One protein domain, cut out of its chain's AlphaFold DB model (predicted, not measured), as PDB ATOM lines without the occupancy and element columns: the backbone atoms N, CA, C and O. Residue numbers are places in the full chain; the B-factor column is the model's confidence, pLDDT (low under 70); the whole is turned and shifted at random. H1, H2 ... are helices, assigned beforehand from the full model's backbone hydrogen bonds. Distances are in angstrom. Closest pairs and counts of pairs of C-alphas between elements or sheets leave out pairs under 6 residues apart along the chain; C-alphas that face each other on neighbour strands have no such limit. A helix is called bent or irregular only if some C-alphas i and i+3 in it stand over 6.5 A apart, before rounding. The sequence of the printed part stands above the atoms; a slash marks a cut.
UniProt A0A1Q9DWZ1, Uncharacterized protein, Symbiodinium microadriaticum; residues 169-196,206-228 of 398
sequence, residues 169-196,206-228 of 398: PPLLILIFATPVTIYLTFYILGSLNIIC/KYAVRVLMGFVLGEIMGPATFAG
ATOM      1  N   PRO A 169     116.655 158.408 162.886       66.19
ATOM      2  CA  PRO A 169     117.847 159.155 163.296       66.19
ATOM      3  C   PRO A 169     119.108 158.921 162.437       66.19
ATOM      4  O   PRO A 169     119.742 159.916 162.090       66.19
ATOM      5  N   PRO A 170     119.488 157.695 162.006       60.31
ATOM      6  CA  PRO A 170     120.652 157.529 161.127       60.31
ATOM      7  C   PRO A 170     120.419 158.083 159.712       60.31
ATOM      8  O   PRO A 170     121.353 158.576 159.087       60.31
ATOM      9  N   LEU A 171     119.177 158.043 159.216       61.25
ATOM     10  CA  LEU A 171     118.803 158.551 157.894       61.25
ATOM     11  C   LEU A 171     118.753 160.089 157.911       61.25
ATOM     12  O   LEU A 171     119.281 160.726 157.007       61.25
ATOM     13  N   LEU A 172     118.234 160.687 158.990       61.03
ATOM     14  CA  LEU A 172     118.346 162.118 159.272       61.03
ATOM     15  C   LEU A 172     119.803 162.567 159.359       61.03
ATOM     16  O   LEU A 172     120.159 163.548 158.718       61.03
ATOM     17  N   ILE A 173     120.654 161.860 160.111       63.97
ATOM     18  CA  ILE A 173     122.083 162.191 160.186       63.97
ATOM     19  C   ILE A 173     122.707 162.116 158.791       63.97
ATOM     20  O   ILE A 173     123.463 163.008 158.438       63.97
ATOM     21  N   LEU A 174     122.354 161.133 157.961       62.94
ATOM     22  CA  LEU A 174     122.865 161.042 156.591       62.94
ATOM     23  C   LEU A 174     122.345 162.188 155.696       62.94
ATOM     24  O   LEU A 174     123.142 162.798 154.986       62.94
ATOM     25  N   ILE A 175     121.059 162.551 155.779       67.25
ATOM     26  CA  ILE A 175     120.441 163.663 155.024       67.25
ATOM     27  C   ILE A 175     120.940 165.042 155.477       67.25
ATOM     28  O   ILE A 175     121.061 165.932 154.642       67.25
ATOM     29  N   PHE A 176     121.232 165.247 156.763       62.62
ATOM     30  CA  PHE A 176     121.732 166.527 157.279       62.62
ATOM     31  C   PHE A 176     123.261 166.627 157.229       62.62
ATOM     32  O   PHE A 176     123.788 167.717 157.015       62.62
ATOM     33  N   ALA A 177     123.991 165.518 157.376       65.56
ATOM     34  CA  ALA A 177     125.445 165.522 157.259       65.56
ATOM     35  C   ALA A 177     125.903 165.607 155.804       65.56
ATOM     36  O   ALA A 177     126.855 166.331 155.561       65.56
ATOM     37  N   THR A 178     125.246 164.958 154.833       70.88
ATOM     38  CA  THR A 178     125.674 165.036 153.417       70.88
ATOM     39  C   THR A 178     125.743 166.460 152.841       70.88
ATOM     40  O   THR A 178     126.782 166.793 152.279       70.88
ATOM     41  N   PRO A 179     124.754 167.366 152.991       64.62
ATOM     42  CA  PRO A 179     124.901 168.741 152.519       64.62
ATOM     43  C   PRO A 179     125.969 169.506 153.307       64.62
ATOM     44  O   PRO A 179     126.621 170.371 152.734       64.62
ATOM     45  N   VAL A 180     126.204 169.176 154.584       72.62
ATOM     46  CA  VAL A 180     127.270 169.789 155.395       72.62
ATOM     47  C   VAL A 180     128.653 169.276 154.988       72.62
ATOM     48  O   VAL A 180     129.572 170.085 154.898       72.62
ATOM     49  N   THR A 181     128.826 167.984 154.685       66.94
ATOM     50  CA  THR A 181     130.089 167.438 154.170       66.94
ATOM     51  C   THR A 181     130.358 167.981 152.785       66.94
ATOM     52  O   THR A 181     131.424 168.544 152.594       66.94
ATOM     53  N   ILE A 182     129.386 167.937 151.870       73.81
ATOM     54  CA  ILE A 182     129.493 168.517 150.525       73.81
ATOM     55  C   ILE A 182     129.829 170.012 150.614       73.81
ATOM     56  O   ILE A 182     130.769 170.462 149.957       73.81
ATOM     57  N   TYR A 183     129.136 170.783 151.460       69.88
ATOM     58  CA  TYR A 183     129.452 172.195 151.687       69.88
ATOM     59  C   TYR A 183     130.862 172.380 152.251       69.88
ATOM     60  O   TYR A 183     131.571 173.258 151.778       69.88
ATOM     61  N   LEU A 184     131.315 171.550 153.195       70.00
ATOM     62  CA  LEU A 184     132.677 171.627 153.729       70.00
ATOM     63  C   LEU A 184     133.725 171.241 152.671       70.00
ATOM     64  O   LEU A 184     134.770 171.884 152.600       70.00
ATOM     65  N   THR A 185     133.438 170.268 151.801       68.69
ATOM     66  CA  THR A 185     134.275 169.904 150.650       68.69
ATOM     67  C   THR A 185     134.390 171.084 149.699       68.69
ATOM     68  O   THR A 185     135.503 171.511 149.404       68.69
ATOM     69  N   PHE A 186     133.269 171.669 149.266       65.06
ATOM     70  CA  PHE A 186     133.257 172.850 148.398       65.06
ATOM     71  C   PHE A 186     133.853 174.089 149.075       65.06
ATOM     72  O   PHE A 186     134.515 174.876 148.405       65.06
ATOM     73  N   TYR A 187     133.696 174.250 150.388       70.00
ATOM     74  CA  TYR A 187     134.301 175.334 151.154       70.00
ATOM     75  C   TYR A 187     135.819 175.168 151.236       70.00
ATOM     76  O   TYR A 187     136.537 176.129 150.991       70.00
ATOM     77  N   ILE A 188     136.341 173.964 151.491       64.56
ATOM     78  CA  ILE A 188     137.786 173.686 151.489       64.56
ATOM     79  C   ILE A 188     138.358 173.816 150.066       64.56
ATOM     80  O   ILE A 188     139.402 174.440 149.879       64.56
ATOM     81  N   LEU A 189     137.665 173.291 149.052       54.31
ATOM     82  CA  LEU A 189     138.088 173.330 147.646       54.31
ATOM     83  C   LEU A 189     138.003 174.748 147.045       54.31
ATOM     84  O   LEU A 189     138.847 175.124 146.232       54.31
ATOM     85  N   GLY A 190     137.030 175.550 147.485       54.38
ATOM     86  CA  GLY A 190     136.869 176.967 147.149       54.38
ATOM     87  C   GLY A 190     137.820 177.885 147.923       54.38
ATOM     88  O   GLY A 190     138.405 178.788 147.329       54.38
ATOM     89  N   SER A 191     138.074 177.602 149.206       54.50
ATOM     90  CA  SER A 191     139.116 178.270 150.013       54.50
ATOM     91  C   SER A 191     140.519 178.007 149.457       54.50
ATOM     92  O   SER A 191     141.398 178.859 149.560       54.50
ATOM     93  N   LEU A 192     140.718 176.864 148.790       52.44
ATOM     94  CA  LEU A 192     141.902 176.552 147.981       52.44
ATOM     95  C   LEU A 192     141.966 177.312 146.638       52.44
ATOM     96  O   LEU A 192     142.797 176.987 145.791       52.44
ATOM     97  N   ASN A 193     141.141 178.350 146.465       52.94
ATOM     98  CA  ASN A 193     141.311 179.467 145.532       52.94
ATOM     99  C   ASN A 193     141.671 179.062 144.086       52.94
ATOM    100  O   ASN A 193     142.587 179.594 143.458       52.94
ATOM    101  N   ILE A 194     140.909 178.106 143.551       51.94
ATOM    102  CA  ILE A 194     140.985 177.660 142.149       51.94
ATOM    103  C   ILE A 194     140.373 178.707 141.191       51.94
ATOM    104  O   ILE A 194     140.673 178.710 140.003       51.94
ATOM    105  N   ILE A 195     139.552 179.629 141.708       48.97
ATOM    106  CA  ILE A 195     138.703 180.540 140.919       48.97
ATOM    107  C   ILE A 195     139.462 181.778 140.390       48.97
ATOM    108  O   ILE A 195     138.996 182.425 139.456       48.97
ATOM    109  N   CYS A 196     140.642 182.110 140.928       42.50
ATOM    110  CA  CYS A 196     141.322 183.383 140.636       42.50
ATOM    111  C   CYS A 196     142.599 183.274 139.773       42.50
ATOM    112  O   CYS A 196     143.465 184.146 139.841       42.50
ATOM    113  N   LYS A 206     150.805 167.820 144.545       79.25
ATOM    114  CA  LYS A 206     150.768 166.390 144.916       79.25
ATOM    115  C   LYS A 206     150.089 166.128 146.271       79.25
ATOM    116  O   LYS A 206     149.498 165.069 146.452       79.25
ATOM    117  N   TYR A 207     150.162 167.077 147.208       80.94
ATOM    118  CA  TYR A 207     149.485 166.997 148.505       80.94
ATOM    119  C   TYR A 207     147.961 167.175 148.392       80.94
ATOM    120  O   TYR A 207     147.225 166.396 148.991       80.94
ATOM    121  N   ALA A 208     147.469 168.117 147.580       79.88
ATOM    122  CA  ALA A 208     146.034 168.361 147.418       79.88
ATOM    123  C   ALA A 208     145.324 167.164 146.771       79.88
ATOM    124  O   ALA A 208     144.234 166.797 147.198       79.88
ATOM    125  N   VAL A 209     145.973 166.492 145.811       81.25
ATOM    126  CA  VAL A 209     145.441 165.256 145.207       81.25
ATOM    127  C   VAL A 209     145.277 164.146 146.254       81.25
ATOM    128  O   VAL A 209     144.268 163.450 146.242       81.25
ATOM    129  N   ARG A 210     146.224 163.999 147.194       84.38
ATOM    130  CA  ARG A 210     146.124 163.007 148.284       84.38
ATOM    131  C   ARG A 210     144.967 163.315 149.237       84.38
ATOM    132  O   ARG A 210     144.212 162.408 149.569       84.38
ATOM    133  N   VAL A 211     144.818 164.580 149.642       84.25
ATOM    134  CA  VAL A 211     143.727 165.019 150.532       84.25
ATOM    135  C   VAL A 211     142.364 164.828 149.863       84.25
ATOM    136  O   VAL A 211     141.469 164.245 150.469       84.25
ATOM    137  N   LEU A 212     142.225 165.234 148.596       82.75
ATOM    138  CA  LEU A 212     140.984 165.083 147.833       82.75
ATOM    139  C   LEU A 212     140.581 163.610 147.677       82.75
ATOM    140  O   LEU A 212     139.430 163.264 147.923       82.75
ATOM    141  N   MET A 213     141.527 162.729 147.330       83.12
ATOM    142  CA  MET A 213     141.252 161.290 147.205       83.12
ATOM    143  C   MET A 213     140.853 160.658 148.543       83.12
ATOM    144  O   MET A 213     139.941 159.836 148.573       83.12
ATOM    145  N   GLY A 214     141.486 161.064 149.649       80.44
ATOM    146  CA  GLY A 214     141.100 160.624 150.992       80.44
ATOM    147  C   GLY A 214     139.676 161.045 151.366       80.44
ATOM    148  O   GLY A 214     138.926 160.230 151.902       80.44
ATOM    149  N   PHE A 215     139.280 162.277 151.027       83.69
ATOM    150  CA  PHE A 215     137.922 162.762 151.280       83.69
ATOM    151  C   PHE A 215     136.882 162.000 150.447       83.69
ATOM    152  O   PHE A 215     135.912 161.498 151.005       83.69
ATOM    153  N   VAL A 216     137.125 161.819 149.143       83.56
ATOM    154  CA  VAL A 216     136.233 161.056 148.245       83.56
ATOM    155  C   VAL A 216     136.076 159.600 148.703       83.56
ATOM    156  O   VAL A 216     134.966 159.072 148.709       83.56
ATOM    157  N   LEU A 217     137.154 158.943 149.147       80.50
ATOM    158  CA  LEU A 217     137.083 157.591 149.719       80.50
ATOM    159  C   LEU A 217     136.257 157.544 151.014       80.50
ATOM    160  O   LEU A 217     135.457 156.623 151.191       80.50
ATOM    161  N   GLY A 218     136.417 158.537 151.896       80.69
ATOM    162  CA  GLY A 218     135.622 158.664 153.120       80.69
ATOM    163  C   GLY A 218     134.137 158.919 152.847       80.69
ATOM    164  O   GLY A 218     133.283 158.282 153.464       80.69
ATOM    165  N   GLU A 219     133.826 159.789 151.887       83.12
ATOM    166  CA  GLU A 219     132.460 160.155 151.496       83.12
ATOM    167  C   GLU A 219     131.735 159.048 150.714       83.12
ATOM    168  O   GLU A 219     130.516 158.957 150.787       83.12
ATOM    169  N   ILE A 220     132.451 158.148 150.031       81.88
ATOM    170  CA  ILE A 220     131.842 156.959 149.412       81.88
ATOM    171  C   ILE A 220     131.635 155.847 150.452       81.88
ATOM    172  O   ILE A 220     130.554 155.261 150.540       81.88
ATOM    173  N   MET A 221     132.660 155.535 151.254       81.31
ATOM    174  CA  MET A 221     132.614 154.374 152.153       81.31
ATOM    175  C   MET A 221     131.813 154.638 153.435       81.31
ATOM    176  O   MET A 221     131.169 153.724 153.953       81.31
ATOM    177  N   GLY A 222     131.810 155.874 153.944       82.25
ATOM    178  CA  GLY A 222     131.073 156.268 155.146       82.25
ATOM    179  C   GLY A 222     129.562 156.023 155.021       82.25
ATOM    180  O   GLY A 222     129.034 155.185 155.749       82.25
ATOM    181  N   PRO A 223     128.856 156.665 154.072       80.69
ATOM    182  CA  PRO A 223     127.430 156.444 153.833       80.69
ATOM    183  C   PRO A 223     127.092 154.980 153.532       80.69
ATOM    184  O   PRO A 223     126.139 154.453 154.103       80.69
ATOM    185  N   ALA A 224     127.901 154.279 152.728       81.50
ATOM    186  CA  ALA A 224     127.693 152.855 152.446       81.50
ATOM    187  C   ALA A 224     127.781 151.966 153.706       81.50
ATOM    188  O   ALA A 224     127.093 150.950 153.808       81.50
ATOM    189  N   THR A 225     128.576 152.377 154.698       83.12
ATOM    190  CA  THR A 225     128.715 151.710 156.004       83.12
ATOM    191  C   THR A 225     127.469 151.883 156.891       83.12
ATOM    192  O   THR A 225     127.210 151.028 157.746       83.12
ATOM    193  N   PHE A 226     126.665 152.931 156.667       81.62
ATOM    194  CA  PHE A 226     125.405 153.194 157.383       81.62
ATOM    195  C   PHE A 226     124.145 152.773 156.612       81.62
ATOM    196  O   PHE A 226     123.156 152.409 157.241       81.62
ATOM    197  N   ALA A 227     124.176 152.762 155.275       79.19
ATOM    198  CA  ALA A 227     123.037 152.392 154.426       79.19
ATOM    199  C   ALA A 227     122.601 150.918 154.570       79.19
ATOM    200  O   ALA A 227     121.461 150.577 154.263       79.19
ATOM    201  N   GLY A 228     123.497 150.045 155.044       78.81
ATOM    202  CA  GLY A 228     123.199 148.634 155.302       78.81
ATOM    203  C   GLY A 228     122.870 147.824 154.041       78.81
ATOM    204  O   GLY A 228     123.151 148.236 152.912       78.81
TER     205      GLY A 228
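Overview. This is residues 169 to 196 and 206 to 228 of the 398 residues of an uncharacterized protein of Symbiodinium microadriaticum (UniProt A0A1Q9DWZ1). What does the printed part look like? Two long helices, H1 and H2, lie side by side with their lines nearly parallel but run opposite ways, with a gap between them that is narrowest near Leu 174 and Pro 223, whose C-alphas are 7.0 A apart. Together they make a loose rod, and of the 14 residues that link them in the chain, residues 197 to 205 are cut out and not printed. What is it made of? The printed part has 51 residues with two named helices, H1 then H2, and no named strand; its class is all helix. How large is it? The radius of gyration of the C-alphas is 12.9 A, and the C-alphas span 40 by 19 by 9 A.

Along the chain. Where does H1 run? H1 holds residues 169 to 191, from C-alpha 169 at (117.847, 159.155, 163.296) to C-alpha 191 at (139.116, 178.270, 150.013), 31.5 A. It is neither bent nor irregular, but only just: C-alphas 176 and 179 are 6.1 A apart. Where does H2 run? H2 holds residues 206 to 227 and measures 32.5 A, ending with C-alpha 227 at (123.037, 152.392, 154.426). It is neither bent nor irregular, but only just: C-alphas 220 and 223 are 6.3 A apart.

Arrangement. How near do the helices come? H1 and H2 are close but not clearly touching, with 2 pairs of C-alphas within 8 A. Their closest C-alphas are those of Leu 174 and Pro 223, 7.0 A apart. How do they stand? They have a shallow tilt of 11 degrees, opposite ways, and their centres are 12.5 A apart. What do the backbones show? The O i to N i+4 pairs within hydrogen-bond range are 17 of 19 in H1 and 15 of 18 in H2.

Size, cuts and confidence. Where is the cut? Residues 197 to 205 are not printed, and C-alphas 196 and 206 are 19.9 A apart across the cut. Which C-alphas are farthest apart? Those of Cys 196 and Gly 228, at 41.8 A. Where is confidence low? The mean pLDDT of the printed part is 70.9, and 23 residues are under 70, among them 169 to 177 and 188 to 196.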